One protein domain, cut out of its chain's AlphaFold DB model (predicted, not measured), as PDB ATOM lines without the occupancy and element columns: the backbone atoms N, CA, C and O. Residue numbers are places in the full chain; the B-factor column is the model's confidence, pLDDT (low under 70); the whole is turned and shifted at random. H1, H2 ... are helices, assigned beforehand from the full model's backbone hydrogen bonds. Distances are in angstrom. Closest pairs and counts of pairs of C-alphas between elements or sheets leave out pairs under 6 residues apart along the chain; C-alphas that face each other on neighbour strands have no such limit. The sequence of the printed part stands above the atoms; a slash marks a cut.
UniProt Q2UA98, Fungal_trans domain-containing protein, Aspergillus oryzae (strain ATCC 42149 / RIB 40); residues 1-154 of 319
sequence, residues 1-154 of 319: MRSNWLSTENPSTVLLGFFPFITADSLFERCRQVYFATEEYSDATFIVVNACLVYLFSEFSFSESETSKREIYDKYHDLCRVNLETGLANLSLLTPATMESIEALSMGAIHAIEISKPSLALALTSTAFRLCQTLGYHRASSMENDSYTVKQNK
ATOM      1  N   MET A   1     127.075  49.851 291.912       32.72
ATOM      2  CA  MET A   1     127.488  51.231 291.581       32.72
ATOM      3  C   MET A   1     127.778  51.342 290.085       32.72
ATOM      4  O   MET A   1     128.929  51.399 289.689       32.72
ATOM      5  N   ARG A   2     126.745  51.338 289.233       29.73
ATOM      6  CA  ARG A   2     126.849  51.954 287.901       29.73
ATOM      7  C   ARG A   2     126.283  53.351 288.074       29.73
ATOM      8  O   ARG A   2     125.075  53.533 288.032       29.73
ATOM      9  N   SER A   3     127.134  54.280 288.466       36.69
ATOM     10  CA  SER A   3     126.761  55.680 288.597       36.69
ATOM     11  C   SER A   3     127.102  56.387 287.284       36.69
ATOM     12  O   SER A   3     128.230  56.268 286.814       36.69
ATOM     13  N   ASN A   4     126.111  57.069 286.704       39.34
ATOM     14  CA  ASN A   4     126.055  57.701 285.373       39.34
ATOM     15  C   ASN A   4     127.166  58.723 285.022       39.34
ATOM     16  O   ASN A   4     127.080  59.374 283.989       39.34
ATOM     17  N   TRP A   5     128.219  58.877 285.820       44.56
ATOM     18  CA  TRP A   5     129.255  59.914 285.653       44.56
ATOM     19  C   TRP A   5     130.331  59.565 284.617       44.56
ATOM     20  O   TRP A   5     131.136  60.401 284.232       44.56
ATOM     21  N   LEU A   6     130.342  58.305 284.185       41.72
ATOM     22  CA  LEU A   6     131.105  57.811 283.041       41.72
ATOM     23  C   LEU A   6     130.181  57.479 281.857       41.72
ATOM     24  O   LEU A   6     130.621  56.878 280.879       41.72
ATOM     25  N   SER A   7     128.886  57.810 281.964       44.94
ATOM     26  CA  SER A   7     127.945  57.578 280.874       44.94
ATOM     27  C   SER A   7     128.324  58.440 279.675       44.94
ATOM     28  O   SER A   7     128.799  59.566 279.814       44.94
ATOM     29  N   THR A   8     128.054  57.919 278.484       49.75
ATOM     30  CA  THR A   8     128.137  58.659 277.221       49.75
ATOM     31  C   THR A   8     127.284  59.934 277.204       49.75
ATOM     32  O   THR A   8     127.432  60.730 276.287       49.75
ATOM     33  N   GLU A   9     126.390  60.128 278.180       46.91
ATOM     34  CA  GLU A   9     125.443  61.244 278.234       46.91
ATOM     35  C   GLU A   9     126.008  62.501 278.914       46.91
ATOM     36  O   GLU A   9     125.515  63.591 278.635       46.91
ATOM     37  N   ASN A  10     127.031  62.391 279.775       60.22
ATOM     38  CA  ASN A  10     127.685  63.560 280.382       60.22
ATOM     39  C   ASN A  10     129.151  63.267 280.764       60.22
ATOM     40  O   ASN A  10     129.439  62.957 281.926       60.22
ATOM     41  N   PRO A  11     130.079  63.281 279.794       66.06
ATOM     42  CA  PRO A  11     131.479  62.969 280.049       66.06
ATOM     43  C   PRO A  11     132.190  64.098 280.810       66.06
ATOM     44  O   PRO A  11     131.900  65.276 280.615       66.06
ATOM     45  N   SER A  12     133.180  63.734 281.632       73.38
ATOM     46  CA  SER A  12     134.062  64.701 282.304       73.38
ATOM     47  C   SER A  12     134.736  65.613 281.282       73.38
ATOM     48  O   SER A  12     135.477  65.157 280.404       73.38
ATOM     49  N   THR A  13     134.503  66.917 281.422       71.56
ATOM     50  CA  THR A  13     135.064  67.914 280.500       71.56
ATOM     51  C   THR A  13     136.576  68.011 280.684       71.56
ATOM     52  O   THR A  13     137.312  68.163 279.709       71.56
ATOM     53  N   VAL A  14     137.050  67.857 281.924       71.38
ATOM     54  CA  VAL A  14     138.472  67.926 282.278       71.38
ATOM     55  C   VAL A  14     139.235  66.726 281.719       71.38
ATOM     56  O   VAL A  14     140.285  66.901 281.098       71.38
ATOM     57  N   LEU A  15     138.702  65.507 281.871       77.75
ATOM     58  CA  LEU A  15     139.342  64.314 281.316       77.75
ATOM     59  C   LEU A  15     139.350  64.330 279.786       77.75
ATOM     60  O   LEU A  15     140.375  64.002 279.198       77.75
ATOM     61  N   LEU A  16     138.255  64.732 279.133       76.38
ATOM     62  CA  LEU A  16     138.228  64.853 277.671       76.38
ATOM     63  C   LEU A  16     139.221  65.904 277.161       76.38
ATOM     64  O   LEU A  16     139.854  65.701 276.125       76.38
ATOM     65  N   GLY A  17     139.383  66.998 277.906       75.56
ATOM     66  CA  GLY A  17     140.327  68.061 277.592       75.56
ATOM     67  C   GLY A  17     141.787  67.632 277.712       75.56
ATOM     68  O   GLY A  17     142.557  67.885 276.789       75.56
ATOM     69  N   PHE A  18     142.189  66.971 278.803       78.62
ATOM     70  CA  PHE A  18     143.607  66.652 279.057       78.62
ATOM     71  C   PHE A  18     144.015  65.237 278.667       78.62
ATOM     72  O   PHE A  18     145.153  65.019 278.246       78.62
ATOM     73  N   PHE A  19     143.097  64.278 278.773       89.06
ATOM     74  CA  PHE A  19     143.346  62.857 278.539       89.06
ATOM     75  C   PHE A  19     142.325  62.271 277.557       89.06
ATOM     76  O   PHE A  19     141.658  61.280 277.865       89.06
ATOM     77  N   PRO A  20     142.240  62.805 276.322       87.69
ATOM     78  CA  PRO A  20     141.293  62.340 275.304       87.69
ATOM     79  C   PRO A  20     141.565  60.894 274.864       87.69
ATOM     80  O   PRO A  20     140.864  60.355 274.020       87.69
ATOM     81  N   PHE A  21     142.616  60.259 275.373       90.88
ATOM     82  CA  PHE A  21     142.983  58.874 275.117       90.88
ATOM     83  C   PHE A  21     142.459  57.898 276.186       90.88
ATOM     84  O   PHE A  21     142.502  56.692 275.952       90.88
ATOM     85  N   ILE A  22     141.912  58.381 277.313       90.12
ATOM     86  CA  ILE A  22     141.343  57.535 278.372       90.12
ATOM     87  C   ILE A  22     139.826  57.442 278.234       90.12
ATOM     88  O   ILE A  22     139.100  58.417 278.402       90.12
ATOM     89  N   THR A  23     139.331  56.232 277.973       85.44
ATOM     90  CA  THR A  23     137.887  55.964 277.949       85.44
ATOM     91  C   THR A  23     137.343  55.691 279.346       85.44
ATOM     92  O   THR A  23     138.051  55.179 280.213       85.44
ATOM     93  N   ALA A  24     136.052  55.960 279.527       82.50
ATOM     94  CA  ALA A  24     135.294  55.596 280.717       82.50
ATOM     95  C   ALA A  24     135.461  54.120 281.109       82.50
ATOM     96  O   ALA A  24     135.821  53.811 282.246       82.50
ATOM     97  N   ASP A  25     135.251  53.217 280.151       83.62
ATOM     98  CA  ASP A  25     135.356  51.775 280.379       83.62
ATOM     99  C   ASP A  25     136.786  51.363 280.739       83.62
ATOM    100  O   ASP A  25     136.990  50.572 281.662       83.62
ATOM    101  N   SER A  26     137.792  51.935 280.064       88.69
ATOM    102  CA  SER A  26     139.197  51.662 280.384       88.69
ATOM    103  C   SER A  26     139.561  52.157 281.781       88.69
ATOM    104  O   SER A  26     140.228  51.437 282.522       88.69
ATOM    105  N   LEU A  27     139.100  53.346 282.174       89.12
ATOM    106  CA  LEU A  27     139.329  53.866 283.517       89.12
ATOM    107  C   LEU A  27     138.656  52.990 284.574       89.12
ATOM    108  O   LEU A  27     139.294  52.636 285.561       89.12
ATOM    109  N   PHE A  28     137.396  52.600 284.364       86.06
ATOM    110  CA  PHE A  28     136.679  51.731 285.296       86.06
ATOM    111  C   PHE A  28     137.407  50.398 285.500       86.06
ATOM    112  O   PHE A  28     137.598  49.959 286.636       86.06
ATOM    113  N   GLU A  29     137.866  49.782 284.411       89.38
ATOM    114  CA  GLU A  29     138.603  48.525 284.474       89.38
ATOM    115  C   GLU A  29     139.952  48.682 285.193       89.38
ATOM    116  O   GLU A  29     140.293  47.867 286.047       89.38
ATOM    117  N   ARG A  30     140.687  49.769 284.944       91.38
ATOM    118  CA  ARG A  30     141.950  50.050 285.650       91.38
ATOM    119  C   ARG A  30     141.731  50.358 287.134       91.38
ATOM    120  O   ARG A  30     142.487  49.881 287.975       91.38
ATOM    121  N   CYS A  31     140.671  51.087 287.485       89.56
ATOM    122  CA  CYS A  31     140.273  51.294 288.879       89.56
ATOM    123  C   CYS A  31     139.971  49.961 289.570       89.56
ATOM    124  O   CYS A  31     140.364  49.760 290.718       89.56
ATOM    125  N   ARG A  32     139.311  49.029 288.869       88.06
ATOM    126  CA  ARG A  32     139.064  47.674 289.375       88.06
ATOM    127  C   ARG A  32     140.373  46.929 289.629       88.06
ATOM    128  O   ARG A  32     140.528  46.356 290.702       88.06
ATOM    129  N   GLN A  33     141.317  46.993 288.691       88.88
ATOM    130  CA  GLN A  33     142.639  46.372 288.831       88.88
ATOM    131  C   GLN A  33     143.437  46.927 290.015       88.88
ATOM    132  O   GLN A  33     144.095  46.156 290.699       88.88
ATOM    133  N   VAL A  34     143.370  48.237 290.283       89.75
ATOM    134  CA  VAL A  34     144.150  48.875 291.358       89.75
ATOM    135  C   VAL A  34     143.488  48.726 292.732       89.75
ATOM    136  O   VAL A  34     144.150  48.355 293.696       89.75
ATOM    137  N   TYR A  35     142.187  49.005 292.851       82.94
ATOM    138  CA  TYR A  35     141.510  49.056 294.157       82.94
ATOM    139  C   TYR A  35     140.854  47.738 294.579       82.94
ATOM    140  O   TYR A  35     140.529  47.565 295.752       82.94
ATOM    141  N   PHE A  36     140.674  46.803 293.645       87.06
ATOM    142  CA  PHE A  36     140.172  45.451 293.906       87.06
ATOM    143  C   PHE A  36     141.148  44.402 293.360       87.06
ATOM    144  O   PHE A  36     140.732  43.381 292.810       87.06
ATOM    145  N   ALA A  37     142.447  44.687 293.486       81.19
ATOM    146  CA  ALA A  37     143.527  43.885 292.936       81.19
ATOM    147  C   ALA A  37     143.476  42.434 293.439       81.19
ATOM    148  O   ALA A  37     143.623  42.164 294.632       81.19
ATOM    149  N   THR A  38     143.298  41.494 292.512       80.31
ATOM    150  CA  THR A  38     143.545  40.060 292.734       80.31
ATOM    151  C   THR A  38     144.896  39.615 292.172       80.31
ATOM    152  O   THR A  38     145.341  38.510 292.461       80.31
ATOM    153  N   GLU A  39     145.529  40.469 291.367       85.75
ATOM    154  CA  GLU A  39     146.792  40.253 290.658       85.75
ATOM    155  C   GLU A  39     147.680  41.500 290.799       85.75
ATOM    156  O   GLU A  39     147.203  42.569 291.192       85.75
ATOM    157  N   GLU A  40     148.970  41.372 290.478       88.94
ATOM    158  CA  GLU A  40     149.886  42.517 290.433       88.94
ATOM    159  C   GLU A  40     149.518  43.471 289.285       88.94
ATOM    160  O   GLU A  40     149.179  43.047 288.180       88.94
ATOM    161  N   TYR A  41     149.618  44.776 289.538       91.19
ATOM    162  CA  TYR A  41     149.416  45.828 288.542       91.19
ATOM    163  C   TYR A  41     150.699  46.638 288.346       91.19
ATOM    164  O   TYR A  41     151.551  46.715 289.228       91.19
ATOM    165  N   SER A  42     150.838  47.267 287.177       92.12
ATOM    166  CA  SER A  42     152.020  48.078 286.864       92.12
ATOM    167  C   SER A  42     151.987  49.456 287.535       92.12
ATOM    168  O   SER A  42     150.911  50.035 287.726       92.12
ATOM    169  N   ASP A  43     153.164  50.037 287.786       93.31
ATOM    170  CA  ASP A  43     153.297  51.428 288.251       93.31
ATOM    171  C   ASP A  43     152.597  52.412 287.304       93.31
ATOM    172  O   ASP A  43     151.935  53.351 287.742       93.31
ATOM    173  N   ALA A  44     152.677  52.166 285.991       94.94
ATOM    174  CA  ALA A  44     152.001  52.977 284.986       94.94
ATOM    175  C   ALA A  44     150.472  52.931 285.149       94.94
ATOM    176  O   ALA A  44     149.818  53.971 285.123       94.94
ATOM    177  N   THR A  45     149.898  51.748 285.395       94.81
ATOM    178  CA  THR A  45     148.460  51.596 285.679       94.81
ATOM    179  C   THR A  45     148.067  52.364 286.940       94.81
ATOM    180  O   THR A  45     147.068  53.083 286.932       94.81
ATOM    181  N   PHE A  46     148.866  52.257 288.004       95.25
ATOM    182  CA  PHE A  46     148.632  52.979 289.254       95.25
ATOM    183  C   PHE A  46     148.660  54.502 289.055       95.25
ATOM    184  O   PHE A  46     147.772  55.203 289.548       95.25
ATOM    185  N   ILE A  47     149.631  55.009 288.291       96.38
ATOM    186  CA  ILE A  47     149.746  56.429 287.935       96.38
ATOM    187  C   ILE A  47     148.533  56.884 287.121       96.38
ATOM    188  O   ILE A  47     147.923  57.887 287.477       96.38
ATOM    189  N   VAL A  48     148.146  56.148 286.073       96.19
ATOM    190  CA  VAL A  48     147.003  56.503 285.210       96.19
ATOM    191  C   VAL A  48     145.710  56.611 286.017       96.19
ATOM    192  O   VAL A  48     144.965  57.581 285.859       96.19
ATOM    193  N   VAL A  49     145.450  55.646 286.905       94.88
ATOM    194  CA  VAL A  49     144.252  55.641 287.757       94.88
ATOM    195  C   VAL A  49     144.238  56.848 288.686       94.88
ATOM    196  O   VAL A  49     143.272  57.611 288.678       94.88
ATOM    197  N   ASN A  50     145.305  57.048 289.461       96.12
ATOM    198  CA  ASN A  50     145.342  58.140 290.430       96.12
ATOM    199  C   ASN A  50     145.350  59.507 289.739       96.12
ATOM    200  O   ASN A  50     144.676  60.412 290.218       96.12
ATOM    201  N   ALA A  51     146.012  59.647 288.585       95.38
ATOM    202  CA  ALA A  51     145.914  60.849 287.771       95.38
ATOM    203  C   ALA A  51     144.463  61.116 287.365       95.38
ATOM    204  O   ALA A  51     143.935  62.155 287.735       95.38
ATOM    205  N   CYS A  52     143.773  60.179 286.704       92.25
ATOM    206  CA  CYS A  52     142.375  60.383 286.300       92.25
ATOM    207  C   CYS A  52     141.481  60.781 287.483       92.25
ATOM    208  O   CYS A  52     140.649  61.678 287.362       92.25
ATOM    209  N   LEU A  53     141.663  60.126 288.632       90.69
ATOM    210  CA  LEU A  53     140.869  60.386 289.826       90.69
ATOM    211  C   LEU A  53     141.133  61.765 290.439       90.69
ATOM    212  O   LEU A  53     140.177  62.383 290.897       90.69
ATOM    213  N   VAL A  54     142.367  62.283 290.403       90.44
ATOM    214  CA  VAL A  54     142.659  63.674 290.805       90.44
ATOM    215  C   VAL A  54     141.759  64.642 290.034       90.44
ATOM    216  O   VAL A  54     141.015  65.412 290.639       90.44
ATOM    217  N   TYR A  55     141.752  64.558 288.705       86.81
ATOM    218  CA  TYR A  55     140.982  65.486 287.874       86.81
ATOM    219  C   TYR A  55     139.471  65.296 288.013       86.81
ATOM    220  O   TYR A  55     138.740  66.281 288.088       86.81
ATOM    221  N   LEU A  56     139.003  64.050 288.126       86.12
ATOM    222  CA  LEU A  56     137.587  63.764 288.360       86.12
ATOM    223  C   LEU A  56     137.099  64.313 289.697       86.12
ATOM    224  O   LEU A  56     136.061  64.963 289.745       86.12
ATOM    225  N   PHE A  57     137.830  64.072 290.787       88.25
ATOM    226  CA  PHE A  57     137.423  64.573 292.097       88.25
ATOM    227  C   PHE A  57     137.524  66.095 292.188       88.25
ATOM    228  O   PHE A  57     136.694  66.703 292.859       88.25
ATOM    229  N   SER A  58     138.465  66.715 291.470       86.62
ATOM    230  CA  SER A  58     138.515  68.172 291.328       86.62
ATOM    231  C   SER A  58     137.271  68.716 290.611       86.62
ATOM    232  O   SER A  58     136.632  69.640 291.115       86.62
ATOM    233  N   GLU A  59     136.865  68.106 289.492       83.56
ATOM    234  CA  GLU A  59     135.649  68.485 288.757       83.56
ATOM    235  C   GLU A  59     134.382  68.267 289.599       83.56
ATOM    236  O   GLU A  59     133.529  69.152 289.685       83.56
ATOM    237  N   PHE A  60     134.281  67.128 290.292       84.50
ATOM    238  CA  PHE A  60     133.154  66.840 291.180       84.50
ATOM    239  C   PHE A  60     133.076  67.825 292.342       84.50
ATOM    240  O   PHE A  60     132.002  68.372 292.577       84.50
ATOM    241  N   SER A  61     134.196  68.110 293.012       86.88
ATOM    242  CA  SER A  61     134.260  69.111 294.083       86.88
ATOM    243  C   SER A  61     133.815  70.493 293.595       86.88
ATOM    244  O   SER A  61     132.998  71.149 294.240       86.88
ATOM    245  N   PHE A  62     134.277  70.905 292.411       83.69
ATOM    246  CA  PHE A  62     133.906  72.187 291.815       83.69
ATOM    247  C   PHE A  62     132.410  72.283 291.478       83.69
ATOM    248  O   PHE A  62     131.798  73.333 291.669       83.69
ATOM    249  N   SER A  63     131.819  71.196 290.977       80.81
ATOM    250  CA  SER A  63     130.405  71.147 290.580       80.81
ATOM    251  C   SER A  63     129.425  70.919 291.739       80.81
ATOM    252  O   SER A  63     128.217  71.079 291.560       80.81
ATOM    253  N   GLU A  64     129.918  70.530 292.918       87.94
ATOM    254  CA  GLU A  64     129.079  70.134 294.045       87.94
ATOM    255  C   GLU A  64     128.640  71.337 294.889       87.94
ATOM    256  O   GLU A  64     129.426  72.181 295.320       87.94
ATOM    257  N   SER A  65     127.339  71.380 295.165       90.06
ATOM    258  CA  SER A  65     126.692  72.411 295.975       90.06
ATOM    259  C   SER A  65     126.680  72.074 297.468       90.06
ATOM    260  O   SER A  65     126.675  72.974 298.309       90.06
ATOM    261  N   GLU A  66     126.672  70.785 297.817       93.44
ATOM    262  CA  GLU A  66     126.610  70.317 299.197       93.44
ATOM    263  C   GLU A  66     128.008  70.255 299.830       93.44
ATOM    264  O   GLU A  66     128.846  69.434 299.452       93.44
ATOM    265  N   THR A  67     128.250  71.079 300.856       94.06
ATOM    266  CA  THR A  67     129.560  71.188 301.526       94.06
ATOM    267  C   THR A  67     130.106  69.842 302.014       94.06
ATOM    268  O   THR A  67     131.286  69.565 301.828       94.06
ATOM    269  N   SER A  68     129.255  68.984 302.583       93.56
ATOM    270  CA  SER A  68     129.648  67.671 303.120       93.56
ATOM    271  C   SER A  68     130.216  66.739 302.039       93.56
ATOM    272  O   SER A  68     131.205  66.045 302.266       93.56
ATOM    273  N   LYS A  69     129.618  66.729 300.842       86.94
ATOM    274  CA  LYS A  69     130.079  65.936 299.695       86.94
ATOM    275  C   LYS A  69     131.314  66.547 299.059       86.94
ATOM    276  O   LYS A  69     132.235  65.810 298.714       86.94
ATOM    277  N   ARG A  70     131.363  67.876 298.968       90.94
ATOM    278  CA  ARG A  70     132.542  68.595 298.485       90.94
ATOM    279  C   ARG A  70     133.783  68.255 299.312       90.94
ATOM    280  O   ARG A  70     134.791  67.856 298.746       90.94
ATOM    281  N   GLU A  71     133.671  68.278 300.641       92.88
ATOM    282  CA  GLU A  71     134.759  67.886 301.554       92.88
ATOM    283  C   GLU A  71     135.217  66.429 301.347       92.88
ATOM    284  O   GLU A  71     136.404  66.115 301.465       92.88
ATOM    285  N   ILE A  72     134.292  65.523 301.008       91.31
ATOM    286  CA  ILE A  72     134.622  64.133 300.666       91.31
ATOM    287  C   ILE A  72     135.414  64.069 299.351       91.31
ATOM    288  O   ILE A  72     136.419  63.357 299.287       91.31
ATOM    289  N   TYR A  73     134.996  64.804 298.317       88.56
ATOM    290  CA  TYR A  73     135.718  64.867 297.044       88.56
ATOM    291  C   TYR A  73     137.109  65.479 297.206       88.56
ATOM    292  O   TYR A  73     138.069  64.896 296.709       88.56
ATOM    293  N   ASP A  74     137.246  66.565 297.969       87.94
ATOM    294  CA  ASP A  74     138.538  67.196 298.263       87.94
ATOM    295  C   ASP A  74     139.495  66.215 298.954       87.94
ATOM    296  O   ASP A  74     140.654  66.065 298.560       87.94
ATOM    297  N   LYS A  75     138.986  65.450 299.928       93.38
ATOM    298  CA  LYS A  75     139.764  64.406 300.601       93.38
ATOM    299  C   LYS A  75     140.233  63.312 299.635       93.38
ATOM    300  O   LYS A  75     141.365  62.840 299.748       93.38
ATOM    301  N   TYR A  76     139.380  62.871 298.709       91.31
ATOM    302  CA  TYR A  76     139.763  61.856 297.724       91.31
ATOM    303  C   TYR A  76     140.721  62.393 296.663       91.31
ATOM    304  O   TYR A  76     141.653  61.684 296.284       91.31
ATOM    305  N   HIS A  77     140.539  63.640 296.236       91.94
ATOM    306  CA  HIS A  77     141.484  64.356 295.390       91.94
ATOM    307  C   HIS A  77     142.876  64.388 296.036       91.94
ATOM    308  O   HIS A  77     143.854  63.995 295.400       91.94
ATOM    309  N   ASP A  78     142.965  64.770 297.313       93.81
ATOM    310  CA  ASP A  78     144.232  64.826 298.045       93.81
ATOM    311  C   ASP A  78     144.908  63.458 298.149       93.81
ATOM    312  O   ASP A  78     146.109  63.338 297.895       93.81
ATOM    313  N   LEU A  79     144.138  62.412 298.458       94.75
ATOM    314  CA  LEU A  79     144.645  61.041 298.501       94.75
ATOM    315  C   LEU A  79     145.208  60.602 297.140       94.75
ATOM    316  O   LEU A  79     146.322  60.083 297.067       94.75
ATOM    317  N   CYS A  80     144.455  60.826 296.059       94.44
ATOM    318  CA  CYS A  80     144.882  60.450 294.713       94.44
ATOM    319  C   CYS A  80     146.098  61.265 294.262       94.44
ATOM    320  O   CYS A  80     146.981  60.717 293.607       94.44
ATOM    321  N   ARG A  81     146.203  62.540 294.657       96.31
ATOM    322  CA  ARG A  81     147.374  63.375 294.366       96.31
ATOM    323  C   ARG A  81     148.629  62.825 295.037       96.31
ATOM    324  O   ARG A  81     149.639  62.648 294.365       96.31
ATOM    325  N   VAL A  82     148.563  62.492 296.327       96.94
ATOM    326  CA  VAL A  82     149.705  61.898 297.050       96.94
ATOM    327  C   VAL A  82     150.132  60.574 296.410       96.94
ATOM    328  O   VAL A  82     151.324  60.323 296.223       96.94
ATOM    329  N   ASN A  83     149.169  59.738 296.020       96.06
ATOM    330  CA  ASN A  83     149.447  58.492 295.310       96.06
ATOM    331  C   ASN A  83     150.090  58.737 293.940       96.06
ATOM    332  O   ASN A  83     151.054  58.058 293.594       96.06
ATOM    333  N   LEU A  84     149.592  59.708 293.172       96.19
ATOM    334  CA  LEU A  84     150.155  60.093 291.880       96.19
ATOM    335  C   LEU A  84     151.612  60.542 292.029       96.19
ATOM    336  O   LEU A  84     152.481  60.033 291.328       96.19
ATOM    337  N   GLU A  85     151.889  61.450 292.963       95.75
ATOM    338  CA  GLU A  85     153.243  61.936 293.241       95.75
ATOM    339  C   GLU A  85     154.175  60.795 293.669       95.75
ATOM    340  O   GLU A  85     155.309  60.710 293.199       95.75
ATOM    341  N   THR A  86     153.676  59.873 294.496       95.12
ATOM    342  CA  THR A  86     154.416  58.673 294.912       95.12
ATOM    343  C   THR A  86     154.705  57.752 293.726       95.12
ATOM    344  O   THR A  86     155.829  57.274 293.578       95.12
ATOM    345  N   GLY A  87     153.723  57.517 292.851       94.38
ATOM    346  CA  GLY A  87     153.902  56.716 291.640       94.38
ATOM    347  C   GLY A  87     154.927  57.340 290.693       94.38
ATOM    348  O   GLY A  87     155.846  56.662 290.245       94.38
ATOM    349  N   LEU A  88     154.837  58.650 290.455       93.38
ATOM    350  CA  LEU A  88     155.779  59.383 289.604       93.38
ATOM    351  C   LEU A  88     157.205  59.382 290.164       93.38
ATOM    352  O   LEU A  88     158.154  59.276 289.393       93.38
ATOM    353  N   ALA A  89     157.369  59.473 291.486       91.31
ATOM    354  CA  ALA A  89     158.681  59.412 292.126       91.31
ATOM    355  C   ALA A  89     159.362  58.040 291.971       91.31
ATOM    356  O   ALA A  89     160.590  57.969 291.958       91.31
ATOM    357  N   ASN A  90     158.576  56.968 291.837       86.38
ATOM    358  CA  ASN A  90     159.072  55.602 291.661       86.38
ATOM    359  C   ASN A  90     159.124  55.156 290.191       86.38
ATOM    360  O   ASN A  90     159.663  54.089 289.895       86.38
ATOM    361  N   LEU A  91     158.602  55.960 289.260       83.06
ATOM    362  CA  LEU A  91     158.573  55.608 287.847       83.06
ATOM    363  C   LEU A  91     160.003  55.511 287.295       83.06
ATOM    364  O   LEU A  91     160.739  56.495 287.214       83.06
ATOM    365  N   SER A  92     160.395  54.301 286.893       79.19
ATOM    366  CA  SER A  92     161.727  54.039 286.345       79.19
ATOM    367  C   SER A  92     161.992  54.862 285.085       79.19
ATOM    368  O   SER A  92     161.176  54.877 284.166       79.19
ATOM    369  N   LEU A  93     163.191  55.447 284.982       66.06
ATOM    370  CA  LEU A  93     163.674  56.131 283.772       66.06
ATOM    371  C   LEU A  93     163.694  55.207 282.535       66.06
ATOM    372  O   LEU A  93     163.616  55.670 281.394       66.06
ATOM    373  N   LEU A  94     163.793  53.893 282.759       77.81
ATOM    374  CA  LEU A  94     163.783  52.848 281.736       77.81
ATOM    375  C   LEU A  94     162.400  52.200 281.611       77.81
ATOM    376  O   LEU A  94     162.299  50.983 281.456       77.81
ATOM    377  N   THR A  95     161.333  53.001 281.704       85.25
ATOM    378  CA  THR A  95     159.965  52.493 281.553       85.25
ATOM    379  C   THR A  95     159.834  51.727 280.227       85.25
ATOM    380  O   THR A  95     160.274  52.243 279.190       85.25
ATOM    381  N   PRO A  96     159.255  50.509 280.226       90.62
ATOM    382  CA  PRO A  96     158.983  49.776 278.998       90.62
ATOM    383  C   PRO A  96     158.172  50.615 278.006       90.62
ATOM    384  O   PRO A  96     157.323  51.418 278.385       90.62
ATOM    385  N   ALA A  97     158.409  50.414 276.711       95.00
ATOM    386  CA  ALA A  97     157.604  51.057 275.682       95.00
ATOM    387  C   ALA A  97     156.231  50.372 275.608       95.00
ATOM    388  O   ALA A  97     156.061  49.389 274.894       95.00
ATOM    389  N   THR A  98     155.260  50.884 276.362       95.94
ATOM    390  CA  THR A  98     153.851  50.468 276.291       95.94
ATOM    391  C   THR A  98     152.933  51.683 276.189       95.94
ATOM    392  O   THR A  98     153.348  52.811 276.465       95.94
ATOM    393  N   MET A  99     151.677  51.460 275.793       96.12
ATOM    394  CA  MET A  99     150.666  52.520 275.771       96.12
ATOM    395  C   MET A  99     150.475  53.117 277.168       96.12
ATOM    396  O   MET A  99     150.519  54.331 277.319       96.12
ATOM    397  N   GLU A 100     150.376  52.267 278.186       95.25
ATOM    398  CA  GLU A 100     150.161  52.643 279.586       95.25
ATOM    399  C   GLU A 100     151.295  53.517 280.116       95.25
ATOM    400  O   GLU A 100     151.064  54.457 280.870       95.25
ATOM    401  N   SER A 101     152.526  53.238 279.686       96.50
ATOM    402  CA  SER A 101     153.697  54.020 280.077       96.50
ATOM    403  C   SER A 101     153.667  55.419 279.452       96.50
ATOM    404  O   SER A 101     153.982  56.399 280.121       96.50
ATOM    405  N   ILE A 102     153.234  55.537 278.190       97.62
ATOM    406  CA  ILE A 102     153.039  56.833 277.523       97.62
ATOM    407  C   ILE A 102     151.900  57.615 278.191       97.62
ATOM    408  O   ILE A 102     152.063  58.806 278.447       97.62
ATOM    409  N   GLU A 103     150.778  56.958 278.507       97.06
ATOM    410  CA  GLU A 103     149.655  57.557 279.243       97.06
ATOM    411  C   GLU A 103     150.129  58.100 280.598       97.06
ATOM    412  O   GLU A 103     149.974  59.287 280.868       97.06
ATOM    413  N   ALA A 104     150.794  57.270 281.409       96.75
ATOM    414  CA  ALA A 104     151.307  57.649 282.723       96.75
ATOM    415  C   ALA A 104     152.264  58.851 282.659       96.75
ATOM    416  O   ALA A 104     152.126  59.798 283.434       96.75
ATOM    417  N   LEU A 105     153.206  58.849 281.710       96.94
ATOM    418  CA  LEU A 105     154.146  59.953 281.505       96.94
ATOM    419  C   LEU A 105     153.443  61.231 281.028       96.94
ATOM    420  O   LEU A 105     153.756  62.315 281.516       96.94
ATOM    421  N   SER A 106     152.486  61.114 280.101       96.81
ATOM    422  CA  SER A 106     151.705  62.253 279.608       96.81
ATOM    423  C   SER A 106     150.884  62.881 280.733       96.81
ATOM    424  O   SER A 106     150.879  64.097 280.888       96.81
ATOM    425  N   MET A 107     150.227  62.062 281.556       95.81
ATOM    426  CA  MET A 107     149.436  62.531 282.694       95.81
ATOM    427  C   MET A 107     150.319  63.137 283.788       95.81
ATOM    428  O   MET A 107     150.009  64.202 284.319       95.81
ATOM    429  N   GLY A 108     151.466  62.515 284.070       96.06
ATOM    430  CA  GLY A 108     152.468  63.065 284.978       96.06
ATOM    431  C   GLY A 108     153.022  64.410 284.511       96.06
ATOM    432  O   GLY A 108     153.292  65.278 285.337       96.06
ATOM    433  N   ALA A 109     153.166  64.614 283.199       95.69
ATOM    434  CA  ALA A 109     153.586  65.895 282.650       95.69
ATOM    435  C   ALA A 109     152.542  66.995 282.873       95.69
ATOM    436  O   ALA A 109     152.921  68.089 283.289       95.69
ATOM    437  N   ILE A 110     151.253  66.707 282.657       94.12
ATOM    438  CA  ILE A 110     150.168  67.653 282.960       94.12
ATOM    439  C   ILE A 110     150.173  68.000 284.449       94.12
ATOM    440  O   ILE A 110     150.233  69.176 284.797       94.12
ATOM    441  N   HIS A 111     150.257  67.003 285.328       94.19
ATOM    442  CA  HIS A 111     150.364  67.248 286.763       94.19
ATOM    443  C   HIS A 111     151.594  68.103 287.122       94.19
ATOM    444  O   HIS A 111     151.492  69.064 287.884       94.19
ATOM    445  N   ALA A 112     152.760  67.819 286.530       94.19
ATOM    446  CA  ALA A 112     153.978  68.601 286.734       94.19
ATOM    447  C   ALA A 112     153.841  70.058 286.255       94.19
ATOM    448  O   ALA A 112     154.445  70.946 286.859       94.19
ATOM    449  N   ILE A 113     153.050  70.325 285.209       90.31
ATOM    450  CA  ILE A 113     152.700  71.690 284.793       90.31
ATOM    451  C   ILE A 113     151.896  72.385 285.897       90.31
ATOM    452  O   ILE A 113     152.228  73.510 286.268       90.31
ATOM    453  N   GLU A 114     150.883  71.722 286.454       87.50
ATOM    454  CA  GLU A 114     149.978  72.312 287.452       87.50
ATOM    455  C   GLU A 114     150.681  72.703 288.743       87.50
ATOM    456  O   GLU A 114     150.412  73.770 289.297       87.50
ATOM    457  N   ILE A 115     151.631  71.879 289.185       91.06
ATOM    458  CA  ILE A 115     152.465  72.165 290.357       91.06
ATOM    459  C   ILE A 115     153.705  73.003 290.010       91.06
ATOM    460  O   ILE A 115     154.654  73.065 290.790       91.06
ATOM    461  N   SER A 116     153.710  73.651 288.838       92.38
ATOM    462  CA  SER A 116     154.746  74.589 288.387       92.38
ATOM    463  C   SER A 116     156.164  74.001 288.363       92.38
ATOM    464  O   SER A 116     157.143  74.665 288.703       92.38
ATOM    465  N   LYS A 117     156.301  72.750 287.910       92.00
ATOM    466  CA  LYS A 117     157.584  72.058 287.680       92.00
ATOM    467  C   LYS A 117     157.830  71.841 286.176       92.00
ATOM    468  O   LYS A 117     157.863  70.697 285.714       92.00
ATOM    469  N   PRO A 118     158.061  72.905 285.384       89.69
ATOM    470  CA  PRO A 118     158.116  72.807 283.923       89.69
ATOM    471  C   PRO A 118     159.284  71.951 283.406       89.69
ATOM    472  O   PRO A 118     159.142  71.271 282.395       89.69
ATOM    473  N   SER A 119     160.420  71.906 284.114       91.06
ATOM    474  CA  SER A 119     161.541  71.019 283.760       91.06
ATOM    475  C   SER A 119     161.175  69.537 283.884       91.06
ATOM    476  O   SER A 119     161.557  68.738 283.031       91.06
ATOM    477  N   LEU A 120     160.418  69.175 284.928       93.94
ATOM    478  CA  LEU A 120     159.910  67.814 285.105       93.94
ATOM    479  C   LEU A 120     158.867  67.497 284.029       93.94
ATOM    480  O   LEU A 120     158.955  66.451 283.395       93.94
ATOM    481  N   ALA A 121     157.943  68.425 283.765       95.50
ATOM    482  CA  ALA A 121     156.949  68.270 282.709       95.50
ATOM    483  C   ALA A 121     157.593  68.020 281.336       95.50
ATOM    484  O   ALA A 121     157.182  67.105 280.619       95.50
ATOM    485  N   LEU A 122     158.642  68.776 280.986       94.25
ATOM    486  CA  LEU A 122     159.374  68.573 279.735       94.25
ATOM    487  C   LEU A 122     160.063  67.205 279.707       94.25
ATOM    488  O   LEU A 122     159.992  66.522 278.688       94.25
ATOM    489  N   ALA A 123     160.705  66.782 280.801       94.50
ATOM    490  CA  ALA A 123     161.372  65.481 280.871       94.50
ATOM    491  C   ALA A 123     160.385  64.310 280.704       94.50
ATOM    492  O   ALA A 123     160.645  63.388 279.925       94.50
ATOM    493  N   LEU A 124     159.235  64.374 281.382       96.00
ATOM    494  CA  LEU A 124     158.166  63.380 281.276       96.00
ATOM    495  C   LEU A 124     157.584  63.348 279.857       96.00
ATOM    496  O   LEU A 124     157.532  62.283 279.243       96.00
ATOM    497  N   THR A 125     157.250  64.511 279.289       96.25
ATOM    498  CA  THR A 125     156.680  64.601 277.933       96.25
ATOM    499  C   THR A 125     157.671  64.149 276.858       96.25
ATOM    500  O   THR A 125     157.301  63.408 275.952       96.25
ATOM    501  N   SER A 126     158.950  64.523 276.973       95.31
ATOM    502  CA  SER A 126     160.002  64.084 276.040       95.31
ATOM    503  C   SER A 126     160.189  62.566 276.094       95.31
ATOM    504  O   SER A 126     160.387  61.912 275.068       95.31
ATOM    505  N   THR A 127     160.087  61.980 277.291       96.12
ATOM    506  CA  THR A 127     160.126  60.525 277.472       96.12
ATOM    507  C   THR A 127     158.899  59.866 276.847       96.12
ATOM    508  O   THR A 127     159.059  58.906 276.095       96.12
ATOM    509  N   ALA A 128     157.698  60.413 277.067       97.12
ATOM    510  CA  ALA A 128     156.466  59.936 276.439       97.12
ATOM    511  C   ALA A 128     156.574  59.963 274.906       97.12
ATOM    512  O   ALA A 128     156.277  58.970 274.245       97.12
ATOM    513  N   PHE A 129     157.086  61.058 274.335       97.25
ATOM    514  CA  PHE A 129     157.302  61.180 272.894       97.25
ATOM    515  C   PHE A 129     158.313  60.156 272.366       97.25
ATOM    516  O   PHE A 129     158.077  59.529 271.332       97.25
ATOM    517  N   ARG A 130     159.421  59.924 273.079       96.56
ATOM    518  CA  ARG A 130     160.385  58.874 272.721       96.56
ATOM    519  C   ARG A 130     159.724  57.493 272.688       96.56
ATOM    520  O   ARG A 130     159.979  56.730 271.763       96.56
ATOM    521  N   LEU A 131     158.853  57.177 273.646       97.31
ATOM    522  CA  LEU A 131     158.099  55.919 273.636       97.31
ATOM    523  C   LEU A 131     157.077  55.866 272.483       97.31
ATOM    524  O   LEU A 131     156.981  54.832 271.821       97.31
ATOM    525  N   CYS A 132     156.394  56.973 272.162       97.81
ATOM    526  CA  CYS A 132     155.560  57.085 270.957       97.81
ATOM    527  C   CYS A 132     156.358  56.788 269.680       97.81
ATOM    528  O   CYS A 132     155.850  56.122 268.778       97.81
ATOM    529  N   GLN A 133     157.602  57.265 269.582       97.06
ATOM    530  CA  GLN A 133     158.478  56.956 268.452       97.06
ATOM    531  C   GLN A 133     158.852  55.475 268.410       97.06
ATOM    532  O   GLN A 133     158.681  54.848 267.367       97.06
ATOM    533  N   THR A 134     159.273  54.902 269.542       97.12
ATOM    534  CA  THR A 134     159.606  53.472 269.661       97.12
ATOM    535  C   THR A 134     158.449  52.573 269.223       97.12
ATOM    536  O   THR A 134     158.671  51.581 268.534       97.12
ATOM    537  N   LEU A 135     157.211  52.930 269.577       97.69
ATOM    538  CA  LEU A 135     156.006  52.189 269.189       97.69
ATOM    539  C   LEU A 135     155.444  52.586 267.814       97.69
ATOM    540  O   LEU A 135     154.421  52.053 267.386       97.69
ATOM    541  N   GLY A 136     156.081  53.528 267.114       97.62
ATOM    542  CA  GLY A 136     155.683  53.954 265.773       97.62
ATOM    543  C   GLY A 136     154.431  54.832 265.714       97.62
ATOM    544  O   GLY A 136     153.879  55.003 264.630       97.62
ATOM    545  N   TYR A 137     153.966  55.415 266.825       97.75
ATOM    546  CA  TYR A 137     152.677  56.121 266.881       97.75
ATOM    547  C   TYR A 137     152.604  57.369 265.990       97.75
ATOM    548  O   TYR A 137     151.518  57.789 265.625       97.75
ATOM    549  N   HIS A 138     153.744  57.924 265.582       97.19
ATOM    550  CA  HIS A 138     153.871  59.055 264.655       97.19
ATOM    551  C   HIS A 138     153.612  58.686 263.178       97.19
ATOM    552  O   HIS A 138     153.474  59.579 262.339       97.19
ATOM    553  N   ARG A 139     153.535  57.387 262.841       97.06
ATOM    554  CA  ARG A 139     153.388  56.901 261.460       97.06
ATOM    555  C   ARG A 139     152.093  56.126 261.267       97.06
ATOM    556  O   ARG A 139     151.852  55.143 261.954       97.06
ATOM    557  N   ALA A 140     151.300  56.496 260.263       95.00
ATOM    558  CA  ALA A 140     150.053  55.798 259.946       95.00
ATOM    559  C   ALA A 140     150.266  54.319 259.560       95.00
ATOM    560  O   ALA A 140     149.421  53.480 259.872       95.00
ATOM    561  N   SER A 141     151.403  53.990 258.936       96.25
ATOM    562  CA  SER A 141     151.750  52.623 258.519       96.25
ATOM    563  C   SER A 141     151.970  51.657 259.687       96.25
ATOM    564  O   SER A 141     151.688  50.471 259.552       96.25
ATOM    565  N   SER A 142     152.407  52.138 260.859       96.56
ATOM    566  CA  SER A 142     152.595  51.280 262.044       96.56
ATOM    567  C   SER A 142     151.272  50.750 262.606       96.56
ATOM    568  O   SER A 142     151.261  49.786 263.367       96.56
ATOM    569  N   MET A 143     150.159  51.375 262.216       95.44
ATOM    570  CA  MET A 143     148.818  51.078 262.697       95.44
ATOM    571  C   MET A 143     147.941  50.440 261.614       95.44
ATOM    572  O   MET A 143     146.725  50.393 261.767       95.44
ATOM    573  N   GLU A 144     148.489  49.988 260.482       94.56
ATOM    574  CA  GLU A 144     147.683  49.481 259.358       94.56
ATOM    575  C   GLU A 144     146.817  48.273 259.755       94.56
ATOM    576  O   GLU A 144     145.634  48.225 259.412       94.56
ATOM    577  N   ASN A 145     147.362  47.388 260.592       95.81
ATOM    578  CA  ASN A 145     146.713  46.150 261.033       95.81
ATOM    579  C   ASN A 145     145.954  46.269 262.366       95.81
ATOM    580  O   ASN A 145     145.334  45.304 262.807       95.81
ATOM    581  N   ASP A 146     146.000  47.430 263.024       96.50
ATOM    582  CA  ASP A 146     145.275  47.644 264.277       96.50
ATOM    583  C   ASP A 146     143.756  47.690 264.043       96.50
ATOM    584  O   ASP A 146     143.275  48.103 262.983       96.50
ATOM    585  N   SER A 147     142.972  47.358 265.071       96.31
ATOM    586  CA  SER A 147     141.536  47.646 265.056       96.31
ATOM    587  C   SER A 147     141.290  49.159 265.046       96.31
ATOM    588  O   SER A 147     142.100  49.934 265.555       96.31
ATOM    589  N   TYR A 148     140.152  49.594 264.500       92.44
ATOM    590  CA  TYR A 148     139.802  51.017 264.412       92.44
ATOM    591  C   TYR A 148     139.964  51.756 265.753       92.44
ATOM    592  O   TYR A 148     140.652  52.773 265.816       92.44
ATOM    593  N   THR A 149     139.416  51.197 266.835       89.94
ATOM    594  CA  THR A 149     139.488  51.776 268.186       89.94
ATOM    595  C   THR A 149     140.928  51.939 268.675       89.94
ATOM    596  O   THR A 149     141.277  52.980 269.230       89.94
ATOM    597  N   VAL A 150     141.789  50.947 268.428       93.06
ATOM    598  CA  VAL A 150     143.206  51.012 268.812       93.06
ATOM    599  C   VAL A 150     143.931  52.100 268.017       93.06
ATOM    600  O   VAL A 150     144.679  52.877 268.613       93.06
ATOM    601  N   LYS A 151     143.662  52.231 266.708       94.31
ATOM    602  CA  LYS A 151     144.233  53.313 265.881       94.31
ATOM    603  C   LYS A 151     143.882  54.687 266.437       94.31
ATOM    604  O   LYS A 151     144.759  55.542 266.544       94.31
ATOM    605  N   GLN A 152     142.612  54.911 266.787       91.88
ATOM    606  CA  GLN A 152     142.184  56.211 267.305       91.88
ATOM    607  C   GLN A 152     142.826  56.512 268.660       91.88
ATOM    608  O   GLN A 152     143.370  57.596 268.826       91.88
ATOM    609  N   ASN A 153     142.875  55.552 269.590       92.31
ATOM    610  CA  ASN A 153     143.535  55.767 270.883       92.31
ATOM    611  C   ASN A 153     145.026  56.113 270.727       92.31
ATOM    612  O   ASN A 153     145.492  57.075 271.336       92.31
ATOM    613  N   LYS A 154     145.762  55.402 269.856       96.12
ATOM    614  CA  LYS A 154     147.171  55.719 269.557       96.12
ATOM    615  C   LYS A 154     147.337  57.137 268.999       96.12
ATOM    616  O   LYS A 154     148.253  57.845 269.408       96.12
TER     617      LYS A 154
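This is residues 1 to 154 of the 319 residues of the protein "Fungal_trans domain-containing protein" of Aspergillus oryzae (strain ATCC 42149 / RIB 40) (UniProt Q2UA98). Two helical hairpins, H3 with H4 and H5 with H6, meet at an angle where H5 packs on the first part of H3. The short H1 and the longer H2 pack on H3, apart from H4, and the small H7 and H8 lie beyond H6, with the last residue of H8 coming back near the first of H5. The printed part has 154 residues, eight named helices in the order H1 to H8 and no named strand, and its class is all helix. It is compact, with a radius of gyration of the C-alphas of 16.0 A and spans of 51 by 35 by 32 A.

H1, residues 13 to 18, touches residues 52 to 59 of H3, residues 43 to 63, at a tilt of 38 degrees, only just steep, opposite ways; the closest C-alphas, of Val 14 and Tyr 55, are 6.6 A apart. H2, residues 24 to 35, touches residues 45 to 52 of H3 at a steep tilt of 65 degrees, with the C-alphas of Cys 31 and Val 49 closest at 6.0 A. H3 is the hub, touching four helices. With H4, residues 67 to 90, it forms a hairpin at a shallow tilt of 24 degrees, closest at the C-alphas of Ser 61 and Arg 70, 4.8 A. H5, residues 99 to 114, touches residues 44 to 51 of H3 at a steep tilt of 45 degrees, the same way, with the C-alphas of Val 48 and Ala 104 closest at 5.1 A. H5 and H6, residues 118 to 134, form a second hairpin at a shallow tilt of 18 degrees, closest at the C-alphas of Ala 109 and Ala 121, 4.1 A. H7, residues 140 to 143, and H8, residues 148 to 154, are close but not clearly touching, with the C-alphas of Met 143 and Lys 151 closest at 6.0 A. In H1 to H6 and in H8, every O i to N i+4 pair is within hydrogen-bond range; H7 is too short for such a pair.

H1 begins at C-alpha 13, (135.064, 67.914, 280.500). From first to last C-alpha, H2 measures 16.2 A, H3 30.3 A, H4 34.8 A, H5 23.0 A and H6 24.1 A. H4 begins at C-alpha 67, (129.560, 71.188, 301.526), and H8 ends at C-alpha 154, (147.171, 55.719, 269.557).

The two C-alphas farthest apart, of Ser 68 and Ser 141, are 52.0 A apart. The printed part has no cut and no long link. Its mean pLDDT is 87.7; residues 1 to 11 and residue 93 are under 70.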